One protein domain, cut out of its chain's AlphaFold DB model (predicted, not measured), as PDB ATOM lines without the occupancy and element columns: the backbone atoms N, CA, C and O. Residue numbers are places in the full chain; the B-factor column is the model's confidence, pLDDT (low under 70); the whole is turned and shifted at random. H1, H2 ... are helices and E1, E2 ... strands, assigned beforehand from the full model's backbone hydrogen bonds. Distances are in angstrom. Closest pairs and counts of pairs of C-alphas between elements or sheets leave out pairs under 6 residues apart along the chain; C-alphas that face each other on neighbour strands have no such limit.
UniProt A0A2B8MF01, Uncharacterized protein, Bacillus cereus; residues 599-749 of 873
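AT A GLANCE: This is residues 599 to 749 of the 873 residues of an uncharacterized protein of Bacillus cereus (UniProt A0A2B8MF01). A twisted sheet of six strands forms a wall, and H2 crosses slantwise over one face of it, over E1; a small sheet of three strands, with H3 beside it at its level, lies on that same side of the wall, only partly covering it. H2 and H3 make a helical hairpin, H4 grazes the large sheet near its edge strand E7, and H1 lies far out at one end. The printed part has 151 residues, with elements in the order E1 E2 H1 E3 E4 E5 E6 H2 H3 E7 H4 E8 E9, of the mixed class, helices and strands. The large sheet, E4 E2 E1 E9 E8 E7, is mixed, and the small one, E3 E5 E6, is antiparallel. The whole is compact, with a radius of gyration of the C-alphas of 17.0 A and spans of 50 by 39 by 24 A.

IN THESE COORDINATES: E1, residues 599 to 605, begins at C-alpha 599 (-70.214, 153.452, 21.604). E2 is residues 608 to 615, 23.5 A long, and H1 residues 617 to 625, 12.0 A. E3 is residues 634 to 637, E4 647 to 649, E5 654 to 662, 27.1 A long, and E6 668 to 676, 26.2 A. H2 is residues 677 to 684 and H3 690 to 700, 15.8 A long. E7 is residues 706 to 710, H4 727 to 732 and E8 735 to 739. E9, residues 743 to 748, ends at C-alpha 748 (-72.052, 138.387, 33.588).

HOW THE PARTS SIT: E1 and E9 are parallel, with N 604 and O 746 at 2.8 A. The hairpin E1 and E2 has N 601 and O 612 at 2.8 A, and the hairpin E8 and E9 has N 745 and O 738 at 2.8 A. E4 and E2 have N 609 and O 648 at 2.8 A; E8 and E7 have N 708 and O 737 at 2.8 A. H2 has a height over this sheet of 9.3 A. In the small sheet, the hairpin E5 and E6 has N 659 and O 671 at 2.8 A, and E3 and E5 have N 634 and O 660 at 2.9 A. The closest C-alphas of E6 and H3 are those of Thr 674 and Phe 699, 5.2 A apart. H2 and H3 touch, closest at the C-alphas of Ala 679 and Ser 692, 5.3 A, opposite ways at a tilt of 37 degrees, only just steep. H1 is apart from H2, H3 and H4. In H1, H2, H3 and H4 every O i to N i+4 pair is within hydrogen-bond range.

THE WHOLE: The two C-alphas farthest apart, those of Gly 666 and Glu 714, are 51.6 A apart. The printed part has no cut. The link from E7 to H4, residues 711 to 726, is long. Mean pLDDT of the printed part is 83.9; residues 685 to 689, 713 to 720 and 749 are under 70.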
ATOM      1  N   GLN A 599     -69.777 154.232  20.469       92.81
ATOM      2  CA  GLN A 599     -70.214 153.452  21.604       92.81
ATOM      3  C   GLN A 599     -69.116 152.465  21.988       92.81
ATOM      4  O   GLN A 599     -68.599 151.732  21.144       92.81
ATOM      5  N   VAL A 600     -68.765 152.461  23.271       94.06
ATOM      6  CA  VAL A 600     -67.792 151.557  23.877       94.06
ATOM      7  C   VAL A 600     -68.558 150.476  24.629       94.06
ATOM      8  O   VAL A 600     -69.107 150.712  25.706       94.06
ATOM      9  N   GLU A 601     -68.621 149.283  24.057       94.56
ATOM     10  CA  GLU A 601     -69.233 148.119  24.682       94.56
ATOM     11  C   GLU A 601     -68.156 147.312  25.414       94.56
ATOM     12  O   GLU A 601     -67.155 146.901  24.827       94.56
ATOM     13  N   ILE A 602     -68.346 147.103  26.719       93.69
ATOM     14  CA  ILE A 602     -67.431 146.303  27.538       93.69
ATOM     15  C   ILE A 602     -68.216 145.188  28.212       93.69
ATOM     16  O   ILE A 602     -69.088 145.445  29.044       93.69
ATOM     17  N   GLU A 603     -67.896 143.942  27.885       91.31
ATOM     18  CA  GLU A 603     -68.522 142.769  28.492       91.31
ATOM     19  C   GLU A 603     -67.521 142.044  29.389       91.31
ATOM     20  O   GLU A 603     -66.551 141.460  28.917       91.31
ATOM     21  N   PHE A 604     -67.761 142.075  30.697       87.81
ATOM     22  CA  PHE A 604     -66.946 141.429  31.715       87.81
ATOM     23  C   PHE A 604     -67.458 140.017  32.024       87.81
ATOM     24  O   PHE A 604     -68.634 139.803  32.340       87.81
ATOM     25  N   LEU A 605     -66.530 139.066  32.002       78.12
ATOM     26  CA  LEU A 605     -66.678 137.651  32.339       78.12
ATOM     27  C   LEU A 605     -65.724 137.309  33.497       78.12
ATOM     28  O   LEU A 605     -64.752 138.017  33.691       78.12
ATOM     29  N   PRO A 606     -65.882 136.189  34.222       74.56
ATOM     30  CA  PRO A 606     -65.104 135.928  35.441       74.56
ATOM     31  C   PRO A 606     -63.572 136.003  35.347       74.56
ATOM     32  O   PRO A 606     -62.916 136.216  36.361       74.56
ATOM     33  N   THR A 607     -62.981 135.820  34.164       70.19
ATOM     34  CA  THR A 607     -61.517 135.830  33.973       70.19
ATOM     35  C   THR A 607     -61.030 136.785  32.883       70.19
ATOM     36  O   THR A 607     -59.822 136.893  32.671       70.19
ATOM     37  N   GLN A 608     -61.945 137.420  32.152       81.00
ATOM     38  CA  GLN A 608     -61.629 138.245  30.989       81.00
ATOM     39  C   GLN A 608     -62.751 139.241  30.703       81.00
ATOM     40  O   GLN A 608     -63.873 139.057  31.159       81.00
ATOM     41  N   TYR A 609     -62.491 140.240  29.876       85.56
ATOM     42  CA  TYR A 609     -63.531 141.074  29.295       85.56
ATOM     43  C   TYR A 609     -63.295 141.284  27.806       85.56
ATOM     44  O   TYR A 609     -62.159 141.207  27.339       85.56
ATOM     45  N   THR A 610     -64.369 141.535  27.065       86.94
ATOM     46  CA  THR A 610     -64.284 141.933  25.662       86.94
ATOM     47  C   THR A 610     -64.544 143.421  25.523       86.94
ATOM     48  O   THR A 610     -65.470 143.946  26.141       86.94
ATOM     49  N   LEU A 611     -63.736 144.084  24.701       92.06
ATOM     50  CA  LEU A 611     -63.883 145.485  24.333       92.06
ATOM     51  C   LEU A 611     -64.305 145.579  22.865       92.06
ATOM     52  O   LEU A 611     -63.551 145.167  21.986       92.06
ATOM     53  N   ASP A 612     -65.478 146.141  22.602       92.56
ATOM     54  CA  ASP A 612     -65.937 146.471  21.254       92.56
ATOM     55  C   ASP A 612     -66.214 147.972  21.162       92.56
ATOM     56  O   ASP A 612     -66.913 148.542  21.999       92.56
ATOM     57  N   ILE A 613     -65.618 148.638  20.175       94.00
ATOM     58  CA  ILE A 613     -65.776 150.080  19.974       94.00
ATOM     59  C   ILE A 613     -66.218 150.292  18.538       94.00
ATOM     60  O   ILE A 613     -65.466 150.025  17.601       94.00
ATOM     61  N   LYS A 614     -67.431 150.813  18.383       93.06
ATOM     62  CA  LYS A 614     -68.070 151.045  17.087       93.06
ATOM     63  C   LYS A 614     -68.694 152.428  17.034       93.06
ATOM     64  O   LYS A 614     -68.926 153.052  18.071       93.06
ATOM     65  N   TYR A 615     -68.960 152.915  15.829       92.12
ATOM     66  CA  TYR A 615     -69.806 154.090  15.672       92.12
ATOM     67  C   TYR A 615     -71.240 153.739  16.075       92.12
ATOM     68  O   TYR A 615     -71.660 152.588  15.987       92.12
ATOM     69  N   LYS A 616     -71.986 154.719  16.585       91.44
ATOM     70  CA  LYS A 616     -73.419 154.529  16.833       91.44
ATOM     71  C   LYS A 616     -74.142 154.355  15.498       91.44
ATOM     72  O   LYS A 616     -73.808 155.054  14.544       91.44
ATOM     73  N   ASP A 617     -75.178 153.522  15.479       91.31
ATOM     74  CA  ASP A 617     -75.958 153.197  14.274       91.31
ATOM     75  C   ASP A 617     -76.389 154.455  13.500       91.31
ATOM     76  O   ASP A 617     -76.128 154.566  12.308       91.31
ATOM     77  N   ILE A 618     -76.924 155.470  14.194       89.69
ATOM     78  CA  ILE A 618     -77.334 156.744  13.577       89.69
ATOM     79  C   ILE A 618     -76.184 157.467  12.858       89.69
ATOM     80  O   ILE A 618     -76.386 158.089  11.819       89.69
ATOM     81  N   TYR A 619     -74.962 157.384  13.390       90.25
ATOM     82  CA  TYR A 619     -73.788 157.994  12.774       90.25
ATOM     83  C   TYR A 619     -73.419 157.244  11.492       90.25
ATOM     84  O   TYR A 619     -73.200 157.870  10.459       90.25
ATOM     85  N   GLU A 620     -73.398 155.910  11.541       90.31
ATOM     86  CA  GLU A 620     -73.109 155.066  10.375       90.31
ATOM     87  C   GLU A 620     -74.164 155.226   9.275       90.31
ATOM     88  O   GLU A 620     -73.808 155.373   8.107       90.31
ATOM     89  N   GLU A 621     -75.447 155.265   9.641       91.62
ATOM     90  CA  GLU A 621     -76.566 155.479   8.721       91.62
ATOM     91  C   GLU A 621     -76.453 156.820   7.995       91.62
ATOM     92  O   GLU A 621     -76.584 156.870   6.769       91.62
ATOM     93  N   VAL A 622     -76.164 157.903   8.725       90.25
ATOM     94  CA  VAL A 622     -75.986 159.241   8.143       90.25
ATOM     95  C   VAL A 622     -74.779 159.264   7.207       90.25
ATOM     96  O   VAL A 622     -74.897 159.734   6.074       90.25
ATOM     97  N   MET A 623     -73.635 158.708   7.619       89.50
ATOM     98  CA  MET A 623     -72.445 158.693   6.760       89.50
ATOM     99  C   MET A 623     -72.647 157.849   5.505       89.50
ATOM    100  O   MET A 623     -72.230 158.260   4.424       89.50
ATOM    101  N   ALA A 624     -73.326 156.708   5.617       89.88
ATOM    102  CA  ALA A 624     -73.660 155.873   4.472       89.88
ATOM    103  C   ALA A 624     -74.637 156.578   3.519       89.88
ATOM    104  O   ALA A 624     -74.413 156.559   2.308       89.88
ATOM    105  N   LYS A 625     -75.682 157.230   4.051       90.06
ATOM    106  CA  LYS A 625     -76.693 157.953   3.261       90.06
ATOM    107  C   LYS A 625     -76.061 159.036   2.386       90.06
ATOM    108  O   LYS A 625     -76.416 159.144   1.219       90.06
ATOM    109  N   TYR A 626     -75.110 159.788   2.938       88.94
ATOM    110  CA  TYR A 626     -74.475 160.923   2.259       88.94
ATOM    111  C   TYR A 626     -73.076 160.620   1.707       88.94
ATOM    112  O   TYR A 626     -72.365 161.526   1.278       88.94
ATOM    113  N   ASN A 627     -72.674 159.344   1.693       87.19
ATOM    114  CA  ASN A 627     -71.376 158.881   1.198       87.19
ATOM    115  C   ASN A 627     -70.176 159.635   1.815       87.19
ATOM    116  O   ASN A 627     -69.207 159.980   1.132       87.19
ATOM    117  N   LEU A 628     -70.254 159.904   3.120       87.12
ATOM    118  CA  LEU A 628     -69.218 160.586   3.891       87.12
ATOM    119  C   LEU A 628     -68.222 159.573   4.465       87.12
ATOM    120  O   LEU A 628     -68.582 158.474   4.888       87.12
ATOM    121  N   GLY A 629     -66.944 159.945   4.482       81.50
ATOM    122  CA  GLY A 629     -65.892 159.104   5.047       81.50
ATOM    123  C   GLY A 629     -66.007 159.004   6.567       81.50
ATOM    124  O   GLY A 629     -66.063 160.021   7.255       81.50
ATOM    125  N   ILE A 630     -65.977 157.780   7.092       81.88
ATOM    126  CA  ILE A 630     -65.906 157.521   8.531       81.88
ATOM    127  C   ILE A 630     -64.431 157.390   8.933       81.88
ATOM    128  O   ILE A 630     -63.673 156.638   8.314       81.88
ATOM    129  N   GLY A 631     -64.013 158.128   9.963       81.69
ATOM    130  CA  GLY A 631     -62.667 158.020  10.521       81.69
ATOM    131  C   GLY A 631     -62.384 156.615  11.061       81.69
ATOM    132  O   GLY A 631     -63.258 155.943  11.598       81.69
ATOM    133  N   GLN A 632     -61.144 156.140  10.944       88.25
ATOM    134  CA  GLN A 632     -60.783 154.875  11.579       88.25
ATOM    135  C   GLN A 632     -60.611 155.085  13.089       88.25
ATOM    136  O   GLN A 632     -59.795 155.905  13.523       88.25
ATOM    137  N   ILE A 633     -61.353 154.315  13.887       92.56
ATOM    138  CA  ILE A 633     -61.208 154.302  15.344       92.56
ATOM    139  C   ILE A 633     -59.892 153.616  15.698       92.56
ATOM    140  O   ILE A 633     -59.670 152.451  15.371       92.56
ATOM    141  N   HIS A 634     -59.024 154.346  16.391       92.25
ATOM    142  CA  HIS A 634     -57.794 153.814  16.957       92.25
ATOM    143  C   HIS A 634     -57.950 153.734  18.467       92.25
ATOM    144  O   HIS A 634     -58.295 154.723  19.112       92.25
ATOM    145  N   TRP A 635     -57.658 152.580  19.047       93.88
ATOM    146  CA  TRP A 635     -57.652 152.414  20.491       93.88
ATOM    147  C   TRP A 635     -56.449 151.583  20.926       93.88
ATOM    148  O   TRP A 635     -55.897 150.812  20.142       93.88
ATOM    149  N   LYS A 636     -55.995 151.804  22.161       93.19
ATOM    150  CA  LYS A 636     -54.882 151.070  22.772       93.19
ATOM    151  C   LYS A 636     -54.988 151.069  24.287       93.19
ATOM    152  O   LYS A 636     -55.562 151.998  24.868       93.19
ATOM    153  N   PHE A 637     -54.352 150.091  24.915       92.50
ATOM    154  CA  PHE A 637     -54.126 150.107  26.350       92.50
ATOM    155  C   PHE A 637     -52.744 150.679  26.685       92.50
ATOM    156  O   PHE A 637     -51.807 150.643  25.888       92.50
ATOM    157  N   ASP A 638     -52.594 151.225  27.890       92.19
ATOM    158  CA  ASP A 638     -51.272 151.571  28.425       92.19
ATOM    159  C   ASP A 638     -50.425 150.326  28.742       92.19
ATOM    160  O   ASP A 638     -49.195 150.384  28.686       92.19
ATOM    161  N   ASN A 639     -51.080 149.195  29.024       86.94
ATOM    162  CA  ASN A 639     -50.478 147.877  29.187       86.94
ATOM    163  C   ASN A 639     -51.168 146.839  28.283       86.94
ATOM    164  O   ASN A 639     -52.342 146.527  28.470       86.94
ATOM    165  N   GLU A 640     -50.408 146.262  27.351       86.69
ATOM    166  CA  GLU A 640     -50.880 145.279  26.358       86.69
ATOM    167  C   GLU A 640     -50.657 143.812  26.791       86.69
ATOM    168  O   GLU A 640     -50.759 142.882  25.992       86.69
ATOM    169  N   THR A 641     -50.324 143.569  28.062       80.62
ATOM    170  CA  THR A 641     -50.167 142.202  28.587       80.62
ATOM    171  C   THR A 641     -51.509 141.466  28.557       80.62
ATOM    172  O   THR A 641     -52.500 141.978  29.082       80.62
ATOM    173  N   ASP A 642     -51.522 140.263  27.971       79.25
ATOM    174  CA  ASP A 642     -52.703 139.400  27.813       79.25
ATOM    175  C   ASP A 642     -53.916 140.092  27.150       79.25
ATOM    176  O   ASP A 642     -55.067 139.863  27.529       79.25
ATOM    177  N   VAL A 643     -53.641 140.931  26.144       82.19
ATOM    178  CA  VAL A 643     -54.630 141.486  25.206       82.19
ATOM    179  C   VAL A 643     -54.535 140.719  23.887       82.19
ATOM    180  O   VAL A 643     -53.475 140.675  23.260       82.19
ATOM    181  N   TYR A 644     -55.635 140.109  23.449       80.56
ATOM    182  CA  TYR A 644     -55.708 139.320  22.219       80.56
ATOM    183  C   TYR A 644     -56.885 139.796  21.363       80.56
ATOM    184  O   TYR A 644     -57.996 139.280  21.448       80.56
ATOM    185  N   GLY A 645     -56.633 140.797  20.515       81.44
ATOM    186  CA  GLY A 645     -57.707 141.464  19.781       81.44
ATOM    187  C   GLY A 645     -58.637 142.173  20.760       81.44
ATOM    188  O   GLY A 645     -58.170 142.979  21.558       81.44
ATOM    189  N   ASN A 646     -59.926 141.842  20.725       82.69
ATOM    190  CA  ASN A 646     -60.922 142.437  21.617       82.69
ATOM    191  C   ASN A 646     -60.973 141.761  23.000       82.69
ATOM    192  O   ASN A 646     -61.604 142.309  23.897       82.69
ATOM    193  N   ASP A 647     -60.340 140.595  23.193       79.81
ATOM    194  CA  ASP A 647     -60.331 139.854  24.461       79.81
ATOM    195  C   ASP A 647     -59.176 140.313  25.379       79.81
ATOM    196  O   ASP A 647     -58.014 140.337  24.965       79.81
ATOM    197  N   VAL A 648     -59.471 140.617  26.649       83.62
ATOM    198  CA  VAL A 648     -58.495 141.080  27.655       83.62
ATOM    199  C   VAL A 648     -58.620 140.285  28.957       83.62
ATOM    200  O   VAL A 648     -59.710 140.184  29.514       83.62
ATOM    201  N   PHE A 649     -57.517 139.748  29.489       78.94
ATOM    202  CA  PHE A 649     -57.517 138.958  30.734       78.94
ATOM    203  C   PHE A 649     -57.094 139.770  31.970       78.94
ATOM    204  O   PHE A 649     -56.151 140.561  31.902       78.94
ATOM    205  N   TYR A 650     -57.740 139.510  33.118       78.38
ATOM    206  CA  TYR A 650     -57.454 140.200  34.386       78.38
ATOM    207  C   TYR A 650     -56.064 139.855  34.921       78.38
ATOM    208  O   TYR A 650     -55.828 138.748  35.419       78.38
ATOM    209  N   ARG A 651     -55.117 140.784  34.817       73.00
ATOM    210  CA  ARG A 651     -53.711 140.558  35.216       73.00
ATOM    211  C   ARG A 651     -53.069 141.755  35.889       73.00
ATOM    212  O   ARG A 651     -51.996 141.617  36.477       73.00
ATOM    213  N   VAL A 652     -53.710 142.912  35.812       79.56
ATOM    214  CA  VAL A 652     -53.270 144.149  36.449       79.56
ATOM    215  C   VAL A 652     -54.382 144.659  37.355       79.56
ATOM    216  O   VAL A 652     -55.517 144.224  37.242       79.56
ATOM    217  N   ALA A 653     -54.065 145.557  38.286       81.75
ATOM    218  CA  ALA A 653     -55.109 146.170  39.107       81.75
ATOM    219  C   ALA A 653     -55.971 147.108  38.249       81.75
ATOM    220  O   ALA A 653     -57.186 146.963  38.187       81.75
ATOM    221  N   HIS A 654     -55.328 148.023  37.519       90.12
ATOM    222  CA  HIS A 654     -55.996 148.984  36.648       90.12
ATOM    223  C   HIS A 654     -55.332 149.012  35.268       90.12
ATOM    224  O   HIS A 654     -54.105 148.916  35.173       90.12
ATOM    225  N   ARG A 655     -56.129 149.223  34.219       91.44
ATOM    226  CA  ARG A 655     -55.659 149.386  32.837       91.44
ATOM    227  C   ARG A 655     -56.252 150.649  32.221       91.44
ATOM    228  O   ARG A 655     -57.458 150.861  32.315       91.44
ATOM    229  N   LYS A 656     -55.438 151.502  31.599       92.88
ATOM    230  CA  LYS A 656     -55.920 152.728  30.943       92.88
ATOM    231  C   LYS A 656     -56.203 152.461  29.477       92.88
ATOM    232  O   LYS A 656     -55.328 151.986  28.761       92.88
ATOM    233  N   LEU A 657     -57.406 152.806  29.039       93.69
ATOM    234  CA  LEU A 657     -57.844 152.737  27.653       93.69
ATOM    235  C   LEU A 657     -57.812 154.140  27.047       93.69
ATOM    236  O   LEU A 657     -58.434 155.060  27.581       93.69
ATOM    237  N   SER A 658     -57.112 154.288  25.925       93.81
ATOM    238  CA  SER A 658     -57.115 155.500  25.105       93.81
ATOM    239  C   SER A 658     -57.775 155.205  23.765       93.81
ATOM    240  O   SER A 658     -57.322 154.312  23.052       93.81
ATOM    241  N   ILE A 659     -58.803 155.973  23.409       94.44
ATOM    242  CA  ILE A 659     -59.531 155.894  22.137       94.44
ATOM    243  C   ILE A 659     -59.364 157.228  21.416       94.44
ATOM    244  O   ILE A 659     -59.509 158.285  22.030       94.44
ATOM    245  N   SER A 660     -59.068 157.192  20.120       93.75
ATOM    246  CA  SER A 660     -58.954 158.385  19.288       93.75
ATOM    247  C   SER A 660     -59.420 158.155  17.857       93.75
ATOM    248  O   SER A 660     -59.132 157.111  17.267       93.75
ATOM    249  N   PHE A 661     -60.074 159.152  17.277       92.81
ATOM    250  CA  PHE A 661     -60.443 159.189  15.863       92.81
ATOM    251  C   PHE A 661     -60.633 160.639  15.414       92.81
ATOM    252  O   PHE A 661     -60.738 161.538  16.243       92.81
ATOM    253  N   VAL A 662     -60.669 160.861  14.104       89.75
ATOM    254  CA  VAL A 662     -61.072 162.150  13.528       89.75
ATOM    255  C   VAL A 662     -62.533 162.025  13.126       89.75
ATOM    256  O   VAL A 662     -62.888 161.080  12.416       89.75
ATOM    257  N   ASP A 663     -63.383 162.909  13.633       87.69
ATOM    258  CA  ASP A 663     -64.794 162.932  13.253       87.69
ATOM    259  C   ASP A 663     -65.019 163.663  11.918       87.69
ATOM    260  O   ASP A 663     -64.097 164.215  11.315       87.69
ATOM    261  N   ILE A 664     -66.261 163.663  11.436       87.88
ATOM    262  CA  ILE A 664     -66.634 164.348  10.190       87.88
ATOM    263  C   ILE A 664     -66.470 165.870  10.213       87.88
ATOM    264  O   ILE A 664     -66.405 166.481   9.150       87.88
ATOM    265  N   PHE A 665     -66.379 166.482  11.395       88.62
ATOM    266  CA  PHE A 665     -66.114 167.912  11.539       88.62
ATOM    267  C   PHE A 665     -64.604 168.208  11.476       88.62
ATOM    268  O   PHE A 665     -64.191 169.363  11.538       88.62
ATOM    269  N   GLY A 666     -63.766 167.175  11.311       85.38
ATOM    270  CA  GLY A 666     -62.311 167.285  11.275       85.38
ATOM    271  C   GLY A 666     -61.677 167.417  12.660       85.38
ATOM    272  O   GLY A 666     -60.473 167.666  12.752       85.38
ATOM    273  N   GLU A 667     -62.453 167.244  13.732       86.44
ATOM    274  CA  GLU A 667     -61.958 167.332  15.100       86.44
ATOM    275  C   GLU A 667     -61.358 165.995  15.546       86.44
ATOM    276  O   GLU A 667     -61.923 164.917  15.340       86.44
ATOM    277  N   GLU A 668     -60.193 166.061  16.192       89.44
ATOM    278  CA  GLU A 668     -59.572 164.893  16.808       89.44
ATOM    279  C   GLU A 668     -60.259 164.593  18.147       89.44
ATOM    280  O   GLU A 668     -60.018 165.258  19.157       89.44
ATOM    281  N   GLN A 669     -61.089 163.557  18.165       89.75
ATOM    282  CA  GLN A 669     -61.750 163.075  19.369       89.75
ATOM    283  C   GLN A 669     -60.800 162.178  20.157       89.75
ATOM    284  O   GLN A 669     -60.162 161.287  19.591       89.75
ATOM    285  N   LYS A 670     -60.700 162.404  21.472       91.56
ATOM    286  CA  LYS A 670     -59.864 161.616  22.388       91.56
ATOM    287  C   LYS A 670     -60.611 161.297  23.671       91.56
ATOM    288  O   LYS A 670     -60.943 162.195  24.439       91.56
ATOM    289  N   TYR A 671     -60.758 160.009  23.951       90.81
ATOM    290  CA  TYR A 671     -61.343 159.500  25.185       90.81
ATOM    291  C   TYR A 671     -60.288 158.713  25.949       90.81
ATOM    292  O   TYR A 671     -59.611 157.854  25.384       90.81
ATOM    293  N   ASN A 672     -60.129 159.013  27.235       91.12
ATOM    294  CA  ASN A 672     -59.225 158.284  28.115       91.12
ATOM    295  C   ASN A 672     -60.006 157.826  29.336       91.12
ATOM    296  O   ASN A 672     -60.585 158.653  30.032       91.12
ATOM    297  N   THR A 673     -59.988 156.529  29.610       91.19
ATOM    298  CA  THR A 673     -60.666 155.952  30.770       91.19
ATOM    299  C   THR A 673     -59.782 154.923  31.463       91.19
ATOM    300  O   THR A 673     -58.781 154.470  30.902       91.19
ATOM    301  N   THR A 674     -60.107 154.581  32.706       93.06
ATOM    302  CA  THR A 674     -59.396 153.553  33.469       93.06
ATOM    303  C   THR A 674     -60.353 152.417  33.798       93.06
ATOM    304  O   THR A 674     -61.397 152.622  34.400       93.06
ATOM    305  N   ILE A 675     -59.983 151.199  33.426       91.94
ATOM    306  CA  ILE A 675     -60.705 149.980  33.777       91.94
ATOM    307  C   ILE A 675     -60.071 149.423  35.054       91.94
ATOM    308  O   ILE A 675     -58.911 149.007  35.037       91.94
ATOM    309  N   ALA A 676     -60.815 149.440  36.161       90.62
ATOM    310  CA  ALA A 676     -60.405 148.817  37.421       90.62
ATOM    311  C   ALA A 676     -60.710 147.307  37.385       90.62
ATOM    312  O   ALA A 676     -61.810 146.867  37.729       90.62
ATOM    313  N   GLU A 677     -59.750 146.518  36.892       88.44
ATOM    314  CA  GLU A 677     -59.862 145.059  36.740       88.44
ATOM    315  C   GLU A 677     -60.003 144.353  38.097       88.44
ATOM    316  O   GLU A 677     -60.754 143.387  38.209       88.44
ATOM    317  N   ASP A 678     -59.338 144.852  39.140       84.75
ATOM    318  CA  ASP A 678     -59.426 144.338  40.511       84.75
ATOM    319  C   ASP A 678     -60.816 144.544  41.138       84.75
ATOM    320  O   ASP A 678     -61.366 143.632  41.764       84.75
ATOM    321  N   ALA A 679     -61.425 145.710  40.915       85.00
ATOM    322  CA  ALA A 679     -62.785 146.002  41.346       85.00
ATOM    323  C   ALA A 679     -63.787 145.046  40.684       85.00
ATOM    324  O   ALA A 679     -64.647 144.489  41.370       85.00
ATOM    325  N   ILE A 680     -63.643 144.774  39.383       84.44
ATOM    326  CA  ILE A 680     -64.475 143.789  38.680       84.44
ATOM    327  C   ILE A 680     -64.204 142.359  39.156       84.44
ATOM    328  O   ILE A 680     -65.153 141.612  39.401       84.44
ATOM    329  N   ALA A 681     -62.941 141.975  39.342       77.69
ATOM    330  CA  ALA A 681     -62.584 140.656  39.858       77.69
ATOM    331  C   ALA A 681     -63.251 140.393  41.222       77.69
ATOM    332  O   ALA A 681     -63.840 139.331  41.424       77.69
ATOM    333  N   SER A 682     -63.300 141.396  42.109       75.94
ATOM    334  CA  SER A 682     -63.994 141.291  43.404       75.94
ATOM    335  C   SER A 682     -65.509 141.025  43.281       75.94
ATOM    336  O   SER A 682     -66.105 140.348  44.127       75.94
ATOM    337  N   ILE A 683     -66.148 141.496  42.199       76.06
ATOM    338  CA  ILE A 683     -67.568 141.235  41.890       76.06
ATOM    339  C   ILE A 683     -67.797 139.764  41.533       76.06
ATOM    340  O   ILE A 683     -68.822 139.185  41.927       76.06
ATOM    341  N   PHE A 684     -66.841 139.138  40.848       70.56
ATOM    342  CA  PHE A 684     -66.884 137.711  40.531       70.56
ATOM    343  C   PHE A 684     -66.511 136.821  41.716       70.56
ATOM    344  O   PHE A 684     -67.166 135.805  41.932       70.56
ATOM    345  N   GLU A 685     -65.535 137.218  42.531       66.19
ATOM    346  CA  GLU A 685     -65.099 136.468  43.720       66.19
ATOM    347  C   GLU A 685     -66.132 136.470  44.863       66.19
ATOM    348  O   GLU A 685     -65.975 135.756  45.854       66.19
ATOM    349  N   GLY A 686     -67.206 137.258  44.736       57.72
ATOM    350  CA  GLY A 686     -68.275 137.353  45.733       57.72
ATOM    351  C   GLY A 686     -67.882 138.145  46.985       57.72
ATOM    352  O   GLY A 686     -68.636 138.172  47.957       57.72
ATOM    353  N   THR A 687     -66.724 138.806  46.954       56.19
ATOM    354  CA  THR A 687     -66.222 139.715  47.992       56.19
ATOM    355  C   THR A 687     -66.693 141.156  47.783       56.19
ATOM    356  O   THR A 687     -66.526 141.984  48.678       56.19
ATOM    357  N   ALA A 688     -67.316 141.448  46.634       59.00
ATOM    358  CA  ALA A 688     -67.755 142.785  46.262       59.00
ATOM    359  C   ALA A 688     -68.677 143.457  47.277       59.00
ATOM    360  O   ALA A 688     -69.661 142.897  47.776       59.00
ATOM    361  N   SER A 689     -68.381 144.732  47.494       68.12
ATOM    362  CA  SER A 689     -69.208 145.653  48.244       68.12
ATOM    363  C   SER A 689     -69.867 146.664  47.297       68.12
ATOM    364  O   SER A 689     -69.563 146.723  46.102       68.12
ATOM    365  N   LYS A 690     -70.814 147.452  47.813       80.62
ATOM    366  CA  LYS A 690     -71.433 148.546  47.046       80.62
ATOM    367  C   LYS A 690     -70.351 149.500  46.514       80.62
ATOM    368  O   LYS A 690     -70.423 149.954  45.377       80.62
ATOM    369  N   GLU A 691     -69.334 149.711  47.339       80.12
ATOM    370  CA  GLU A 691     -68.197 150.586  47.100       80.12
ATOM    371  C   GLU A 691     -67.334 150.105  45.924       80.12
ATOM    372  O   GLU A 691     -66.885 150.938  45.150       80.12
ATOM    373  N   SER A 692     -67.160 148.793  45.715       80.00
ATOM    374  CA  SER A 692     -66.384 148.258  44.580       80.00
ATOM    375  C   SER A 692     -67.019 148.583  43.222       80.00
ATOM    376  O   SER A 692     -66.320 148.937  42.276       80.00
ATOM    377  N   LEU A 693     -68.352 148.492  43.120       85.25
ATOM    378  CA  LEU A 693     -69.064 148.828  41.883       85.25
ATOM    379  C   LEU A 693     -69.131 150.346  41.663       85.25
ATOM    380  O   LEU A 693     -68.983 150.802  40.533       85.25
ATOM    381  N   GLU A 694     -69.316 151.128  42.730       86.62
ATOM    382  CA  GLU A 694     -69.255 152.597  42.663       86.62
ATOM    383  C   GLU A 694     -67.856 153.078  42.243       86.62
ATOM    384  O   GLU A 694     -67.743 153.920  41.356       86.62
ATOM    385  N   GLN A 695     -66.796 152.480  42.793       84.19
ATOM    386  CA  GLN A 695     -65.408 152.760  42.426       84.19
ATOM    387  C   GLN A 695     -65.127 152.410  40.959       84.19
ATOM    388  O   GLN A 695     -64.482 153.179  40.251       84.19
ATOM    389  N   PHE A 696     -65.628 151.270  40.476       88.62
ATOM    390  CA  PHE A 696     -65.495 150.890  39.070       88.62
ATOM    391  C   PHE A 696     -66.160 151.910  38.126       88.62
ATOM    392  O   PHE A 696     -65.556 152.327  37.139       88.62
ATOM    393  N   ILE A 697     -67.378 152.351  38.455       88.81
ATOM    394  CA  ILE A 697     -68.110 153.387  37.707       88.81
ATOM    395  C   ILE A 697     -67.337 154.717  37.704       88.81
ATOM    396  O   ILE A 697     -67.261 155.381  36.670       88.81
ATOM    397  N   GLU A 698     -66.736 155.088  38.838       88.75
ATOM    398  CA  GLU A 698     -65.928 156.304  38.978       88.75
ATOM    399  C   GLU A 698     -64.657 156.254  38.115       88.75
ATOM    400  O   GLU A 698     -64.348 157.220  37.418       88.75
ATOM    401  N   PHE A 699     -63.947 155.120  38.090       88.19
ATOM    402  CA  PHE A 699     -62.766 154.940  37.238       88.19
ATOM    403  C   PHE A 699     -63.092 154.969  35.743       88.19
ATOM    404  O   PHE A 699     -62.287 155.488  34.961       88.19
ATOM    405  N   LEU A 700     -64.275 154.474  35.365       86.56
ATOM    406  CA  LEU A 700     -64.778 154.593  34.001       86.56
ATOM    407  C   LEU A 700     -65.179 156.027  33.622       86.56
ATOM    408  O   LEU A 700     -65.318 156.316  32.433       86.56
ATOM    409  N   GLN A 701     -65.316 156.917  34.612       86.81
ATOM    410  CA  GLN A 701     -65.761 158.305  34.470       86.81
ATOM    411  C   GLN A 701     -67.174 158.429  33.882       86.81
ATOM    412  O   GLN A 701     -67.462 159.355  33.125       86.81
ATOM    413  N   LEU A 702     -68.066 157.498  34.238       83.50
ATOM    414  CA  LEU A 702     -69.453 157.525  33.771       83.50
ATOM    415  C   LEU A 702     -70.205 158.695  34.414       83.50
ATOM    416  O   LEU A 702     -70.243 158.822  35.638       83.50
ATOM    417  N   GLY A 703     -70.819 159.537  33.584       73.25
ATOM    418  CA  GLY A 703     -71.576 160.707  34.032       73.25
ATOM    419  C   GLY A 703     -72.996 160.341  34.475       73.25
ATOM    420  O   GLY A 703     -73.227 159.856  35.580       73.25
ATOM    421  N   ASN A 704     -73.975 160.588  33.600       84.00
ATOM    422  CA  ASN A 704     -75.389 160.296  33.849       84.00
ATOM    423  C   ASN A 704     -75.750 158.877  33.371       84.00
ATOM    424  O   ASN A 704     -76.325 158.696  32.298       84.00
ATOM    425  N   TYR A 705     -75.366 157.867  34.152       89.56
ATOM    426  CA  TYR A 705     -75.539 156.459  33.794       89.56
ATOM    427  C   TYR A 705     -76.824 155.847  34.371       89.56
ATOM    428  O   TYR A 705     -77.320 156.211  35.440       89.56
ATOM    429  N   LYS A 706     -77.350 154.837  33.681       91.75
ATOM    430  CA  LYS A 706     -78.443 153.977  34.146       91.75
ATOM    431  C   LYS A 706     -77.874 152.622  34.532       91.75
ATOM    432  O   LYS A 706     -77.078 152.052  33.796       91.75
ATOM    433  N   THR A 707     -78.325 152.074  35.662       91.19
ATOM    434  CA  THR A 707     -77.985 150.698  36.055       91.19
ATOM    435  C   THR A 707     -79.213 149.803  36.046       91.19
ATOM    436  O   THR A 707     -80.320 150.215  36.410       91.19
ATOM    437  N   ARG A 708     -79.024 148.555  35.623       91.19
ATOM    438  CA  ARG A 708     -80.044 147.510  35.653       91.19
ATOM    439  C   ARG A 708     -79.415 146.194  36.093       91.19
ATOM    440  O   ARG A 708     -78.411 145.764  35.543       91.19
ATOM    441  N   PHE A 709     -80.060 145.542  37.049       88.12
ATOM    442  CA  PHE A 709     -79.680 144.232  37.562       88.12
ATOM    443  C   PHE A 709     -80.676 143.205  37.025       88.12
ATOM    444  O   PHE A 709     -81.876 143.296  37.293       88.12
ATOM    445  N   ILE A 710     -80.199 142.256  36.227       83.31
ATOM    446  CA  ILE A 710     -81.013 141.153  35.717       83.31
ATOM    447  C   ILE A 710     -80.944 140.019  36.733       83.31
ATOM    448  O   ILE A 710     -79.855 139.584  37.098       83.31
ATOM    449  N   MET A 711     -82.102 139.565  37.208       81.00
ATOM    450  CA  MET A 711     -82.199 138.480  38.185       81.00
ATOM    451  C   MET A 711     -82.415 137.125  37.486       81.00
ATOM    452  O   MET A 711     -83.140 137.080  36.480       81.00
ATOM    453  N   PRO A 712     -81.856 136.020  38.021       70.50
ATOM    454  CA  PRO A 712     -82.168 134.659  37.580       70.50
ATOM    455  C   PRO A 712     -83.678 134.365  37.628       70.50
ATOM    456  O   PRO A 712     -84.389 134.946  38.448       70.50
ATOM    457  N   GLU A 713     -84.172 133.444  36.788       65.62
ATOM    458  CA  GLU A 713     -85.610 133.114  36.658       65.62
ATOM    459  C   GLU A 713     -86.299 132.791  37.997       65.62
ATOM    460  O   GLU A 713     -87.440 133.181  38.224       65.62
ATOM    461  N   GLU A 714     -85.584 132.144  38.916       62.44
ATOM    462  CA  GLU A 714     -86.041 131.787  40.268       62.44
ATOM    463  C   GLU A 714     -86.314 132.995  41.190       62.44
ATOM    464  O   GLU A 714     -87.066 132.873  42.157       62.44
ATOM    465  N   PHE A 715     -85.775 134.174  40.861       58.47
ATOM    466  CA  PHE A 715     -85.988 135.441  41.573       58.47
ATOM    467  C   PHE A 715     -86.909 136.417  40.810       58.47
ATOM    468  O   PHE A 715     -87.176 137.519  41.298       58.47
ATOM    469  N   GLN A 716     -87.423 136.048  39.628       57.91
ATOM    470  CA  GLN A 716     -88.291 136.916  38.822       57.91
ATOM    471  C   GLN A 716     -89.735 136.946  39.357       57.91
ATOM    472  O   GLN A 716     -90.625 136.229  38.904       57.91
ATOM    473  N   GLY A 717     -89.996 137.831  40.323       54.72
ATOM    474  CA  GLY A 717     -91.352 138.244  40.697       54.72
ATOM    475  C   GLY A 717     -91.957 139.232  39.685       54.72
ATOM    476  O   GLY A 717     -91.251 140.069  39.124       54.72
ATOM    477  N   LYS A 718     -93.280 139.158  39.461       45.66
ATOM    478  CA  LYS A 718     -94.045 140.002  38.514       45.66
ATOM    479  C   LYS A 718     -93.611 141.484  38.539       45.66
ATOM    480  O   LYS A 718     -93.863 142.190  39.508       45.66
ATOM    481  N   GLY A 719     -93.032 141.960  37.435       51.97
ATOM    482  CA  GLY A 719     -92.985 143.380  37.056       51.97
ATOM    483  C   GLY A 719     -92.036 144.316  37.822       51.97
ATOM    484  O   GLY A 719     -92.107 145.523  37.600       51.97
ATOM    485  N   THR A 720     -91.145 143.825  38.688       60.75
ATOM    486  CA  THR A 720     -90.252 144.711  39.467       60.75
ATOM    487  C   THR A 720     -88.962 145.020  38.694       60.75
ATOM    488  O   THR A 720     -88.252 144.110  38.278       60.75
ATOM    489  N   ARG A 721     -88.641 146.307  38.478       71.19
ATOM    490  CA  ARG A 721     -87.374 146.747  37.856       71.19
ATOM    491  C   ARG A 721     -86.295 146.936  38.931       71.19
ATOM    492  O   ARG A 721     -86.444 147.796  39.794       71.19
ATOM    493  N   TYR A 722     -85.194 146.187  38.851       82.75
ATOM    494  CA  TYR A 722     -84.054 146.315  39.770       82.75
ATOM    495  C   TYR A 722     -83.005 147.277  39.195       82.75
ATOM    496  O   TYR A 722     -82.249 146.915  38.297       82.75
ATOM    497  N   THR A 723     -82.972 148.517  39.689       86.12
ATOM    498  CA  THR A 723     -82.087 149.590  39.177       86.12
ATOM    499  C   THR A 723     -81.226 150.253  40.252       86.12
ATOM    500  O   THR A 723     -80.455 151.158  39.961       86.12
ATOM    501  N   LYS A 724     -81.363 149.853  41.521       86.62
ATOM    502  CA  LYS A 724     -80.630 150.469  42.635       86.62
ATOM    503  C   LYS A 724     -79.358 149.687  42.940       86.62
ATOM    504  O   LYS A 724     -79.444 148.493  43.224       86.62
ATOM    505  N   ILE A 725     -78.216 150.371  42.985       85.94
ATOM    506  CA  ILE A 725     -76.945 149.794  43.438       85.94
ATOM    507  C   ILE A 725     -77.027 149.524  44.948       85.94
ATOM    508  O   ILE A 725     -77.078 150.446  45.766       85.94
ATOM    509  N   ASN A 726     -77.086 148.251  45.328       84.38
ATOM    510  CA  ASN A 726     -77.041 147.798  46.715       84.38
ATOM    511  C   ASN A 726     -76.496 146.363  46.785       84.38
ATOM    512  O   ASN A 726     -76.454 145.654  45.780       84.38
ATOM    513  N   LYS A 727     -76.096 145.937  47.988       80.12
ATOM    514  CA  LYS A 727     -75.465 144.631  48.213       80.12
ATOM    515  C   LYS A 727     -76.333 143.450  47.761       80.12
ATOM    516  O   LYS A 727     -75.804 142.495  47.208       80.12
ATOM    517  N   GLU A 728     -77.643 143.517  47.982       77.69
ATOM    518  CA  GLU A 728     -78.584 142.445  47.641       77.69
ATOM    519  C   GLU A 728     -78.721 142.272  46.122       77.69
ATOM    520  O   GLU A 728     -78.585 141.167  45.605       77.69
ATOM    521  N   ASN A 729     -78.897 143.377  45.393       83.75
ATOM    522  CA  ASN A 729     -79.018 143.359  43.940       83.75
ATOM    523  C   ASN A 729     -77.723 142.899  43.263       83.75
ATOM    524  O   ASN A 729     -77.772 142.111  42.323       83.75
ATOM    525  N   ILE A 730     -76.570 143.361  43.759       79.69
ATOM    526  CA  ILE A 730     -75.261 142.934  43.251       79.69
ATOM    527  C   ILE A 730     -75.082 141.432  43.487       79.69
ATOM    528  O   ILE A 730     -74.736 140.720  42.550       79.69
ATOM    529  N   ALA A 731     -75.370 140.939  44.698       73.88
ATOM    530  CA  ALA A 731     -75.144 139.545  45.080       73.88
ATOM    531  C   ALA A 731     -76.050 138.537  44.353       73.88
ATOM    532  O   ALA A 731     -75.591 137.428  44.080       73.88
ATOM    533  N   ASN A 732     -77.284 138.916  44.011       75.94
ATOM    534  CA  ASN A 732     -78.294 137.986  43.493       75.94
ATOM    535  C   ASN A 732     -78.521 138.068  41.972       75.94
ATOM    536  O   ASN A 732     -79.250 137.247  41.422       75.94
ATOM    537  N   CYS A 733     -77.923 139.041  41.278       78.31
ATOM    538  CA  CYS A 733     -78.098 139.194  39.834       78.31
ATOM    539  C   CYS A 733     -77.311 138.156  39.012       78.31
ATOM    540  O   CYS A 733     -76.231 137.710  39.401       78.31
ATOM    541  N   SER A 734     -77.844 137.810  37.839       76.31
ATOM    542  CA  SER A 734     -77.135 137.073  36.789       76.31
ATOM    543  C   SER A 734     -76.317 138.001  35.891       76.31
ATOM    544  O   SER A 734     -75.267 137.594  35.399       76.31
ATOM    545  N   GLU A 735     -76.780 139.237  35.690       85.25
ATOM    546  CA  GLU A 735     -76.123 140.250  34.860       85.25
ATOM    547  C   GLU A 735     -76.304 141.649  35.471       85.25
ATOM    548  O   GLU A 735     -77.394 142.002  35.935       85.25
ATOM    549  N   ILE A 736     -75.250 142.465  35.428       89.50
ATOM    550  CA  ILE A 736     -75.303 143.904  35.716       89.50
ATOM    551  C   ILE A 736     -75.105 144.654  34.400       89.50
ATOM    552  O   ILE A 736     -74.095 144.452  33.732       89.50
ATOM    553  N   ARG A 737     -76.045 145.534  34.046       92.94
ATOM    554  CA  ARG A 737     -75.932 146.466  32.916       92.94
ATOM    555  C   ARG A 737     -75.751 147.882  33.427       92.94
ATOM    556  O   ARG A 737     -76.538 148.328  34.266       92.94
ATOM    557  N   ILE A 738     -74.752 148.576  32.905       93.31
ATOM    558  CA  ILE A 738     -74.477 149.982  33.192       93.31
ATOM    559  C   ILE A 738     -74.319 150.684  31.853       93.31
ATOM    560  O   ILE A 738     -73.465 150.303  31.061       93.31
ATOM    561  N   GLU A 739     -75.163 151.671  31.586       92.12
ATOM    562  CA  GLU A 739     -75.198 152.346  30.290       92.12
ATOM    563  C   GLU A 739     -75.219 153.862  30.492       92.12
ATOM    564  O   GLU A 739     -76.044 154.368  31.258       92.12
ATOM    565  N   ASP A 740     -74.334 154.581  29.806       90.00
ATOM    566  CA  ASP A 740     -74.428 156.028  29.593       90.00
ATOM    567  C   ASP A 740     -74.393 156.346  28.084       90.00
ATOM    568  O   ASP A 740     -74.620 155.459  27.260       90.00
ATOM    569  N   ASP A 741     -74.191 157.611  27.704       86.38
ATOM    570  CA  ASP A 741     -74.167 158.000  26.289       86.38
ATOM    571  C   ASP A 741     -72.987 157.389  25.498       86.38
ATOM    572  O   ASP A 741     -73.104 157.174  24.291       86.38
ATOM    573  N   LEU A 742     -71.863 157.087  26.156       90.06
ATOM    574  CA  LEU A 742     -70.646 156.564  25.532       90.06
ATOM    575  C   LEU A 742     -70.457 155.062  25.796       90.06
ATOM    576  O   LEU A 742     -70.079 154.329  24.885       90.06
ATOM    577  N   TYR A 743     -70.720 154.586  27.011       92.06
ATOM    578  CA  TYR A 743     -70.408 153.229  27.455       92.06
ATOM    579  C   TYR A 743     -71.651 152.353  27.608       92.06
ATOM    580  O   TYR A 743     -72.644 152.744  28.221       92.06
ATOM    581  N   LYS A 744     -71.544 151.102  27.153       93.50
ATOM    582  CA  LYS A 744     -72.445 149.999  27.508       93.50
ATOM    583  C   LYS A 744     -71.647 148.888  28.174       93.50
ATOM    584  O   LYS A 744     -70.976 148.101  27.513       93.50
ATOM    585  N   VAL A 745     -71.737 148.807  29.491       94.31
ATOM    586  CA  VAL A 745     -71.026 147.812  30.288       94.31
ATOM    587  C   VAL A 745     -71.968 146.690  30.705       94.31
ATOM    588  O   VAL A 745     -73.040 146.940  31.261       94.31
ATOM    589  N   ARG A 746     -71.544 145.446  30.487       92.62
ATOM    590  CA  ARG A 746     -72.227 144.231  30.946       92.62
ATOM    591  C   ARG A 746     -71.298 143.419  31.834       92.62
ATOM    592  O   ARG A 746     -70.149 143.203  31.479       92.62
ATOM    593  N   ILE A 747     -71.784 142.951  32.979       89.50
ATOM    594  CA  ILE A 747     -71.029 142.091  33.903       89.50
ATOM    595  C   ILE A 747     -71.834 140.810  34.124       89.50
ATOM    596  O   ILE A 747     -72.911 140.863  34.716       89.50
ATOM    597  N   MET A 748     -71.323 139.666  33.662       79.56
ATOM    598  CA  MET A 748     -72.052 138.387  33.588       79.56
ATOM    599  C   MET A 748     -71.637 137.410  34.703       79.56
ATOM    600  O   MET A 748     -70.574 136.798  34.613       79.56
ATOM    601  N   ARG A 749     -72.458 137.218  35.750       68.81
ATOM    602  CA  ARG A 749     -72.055 136.511  36.991       68.81
ATOM    603  C   ARG A 749     -72.256 134.987  36.999       68.81
ATOM    604  O   ARG A 749     -71.390 134.291  37.516       68.81
TER     605      ARG A 749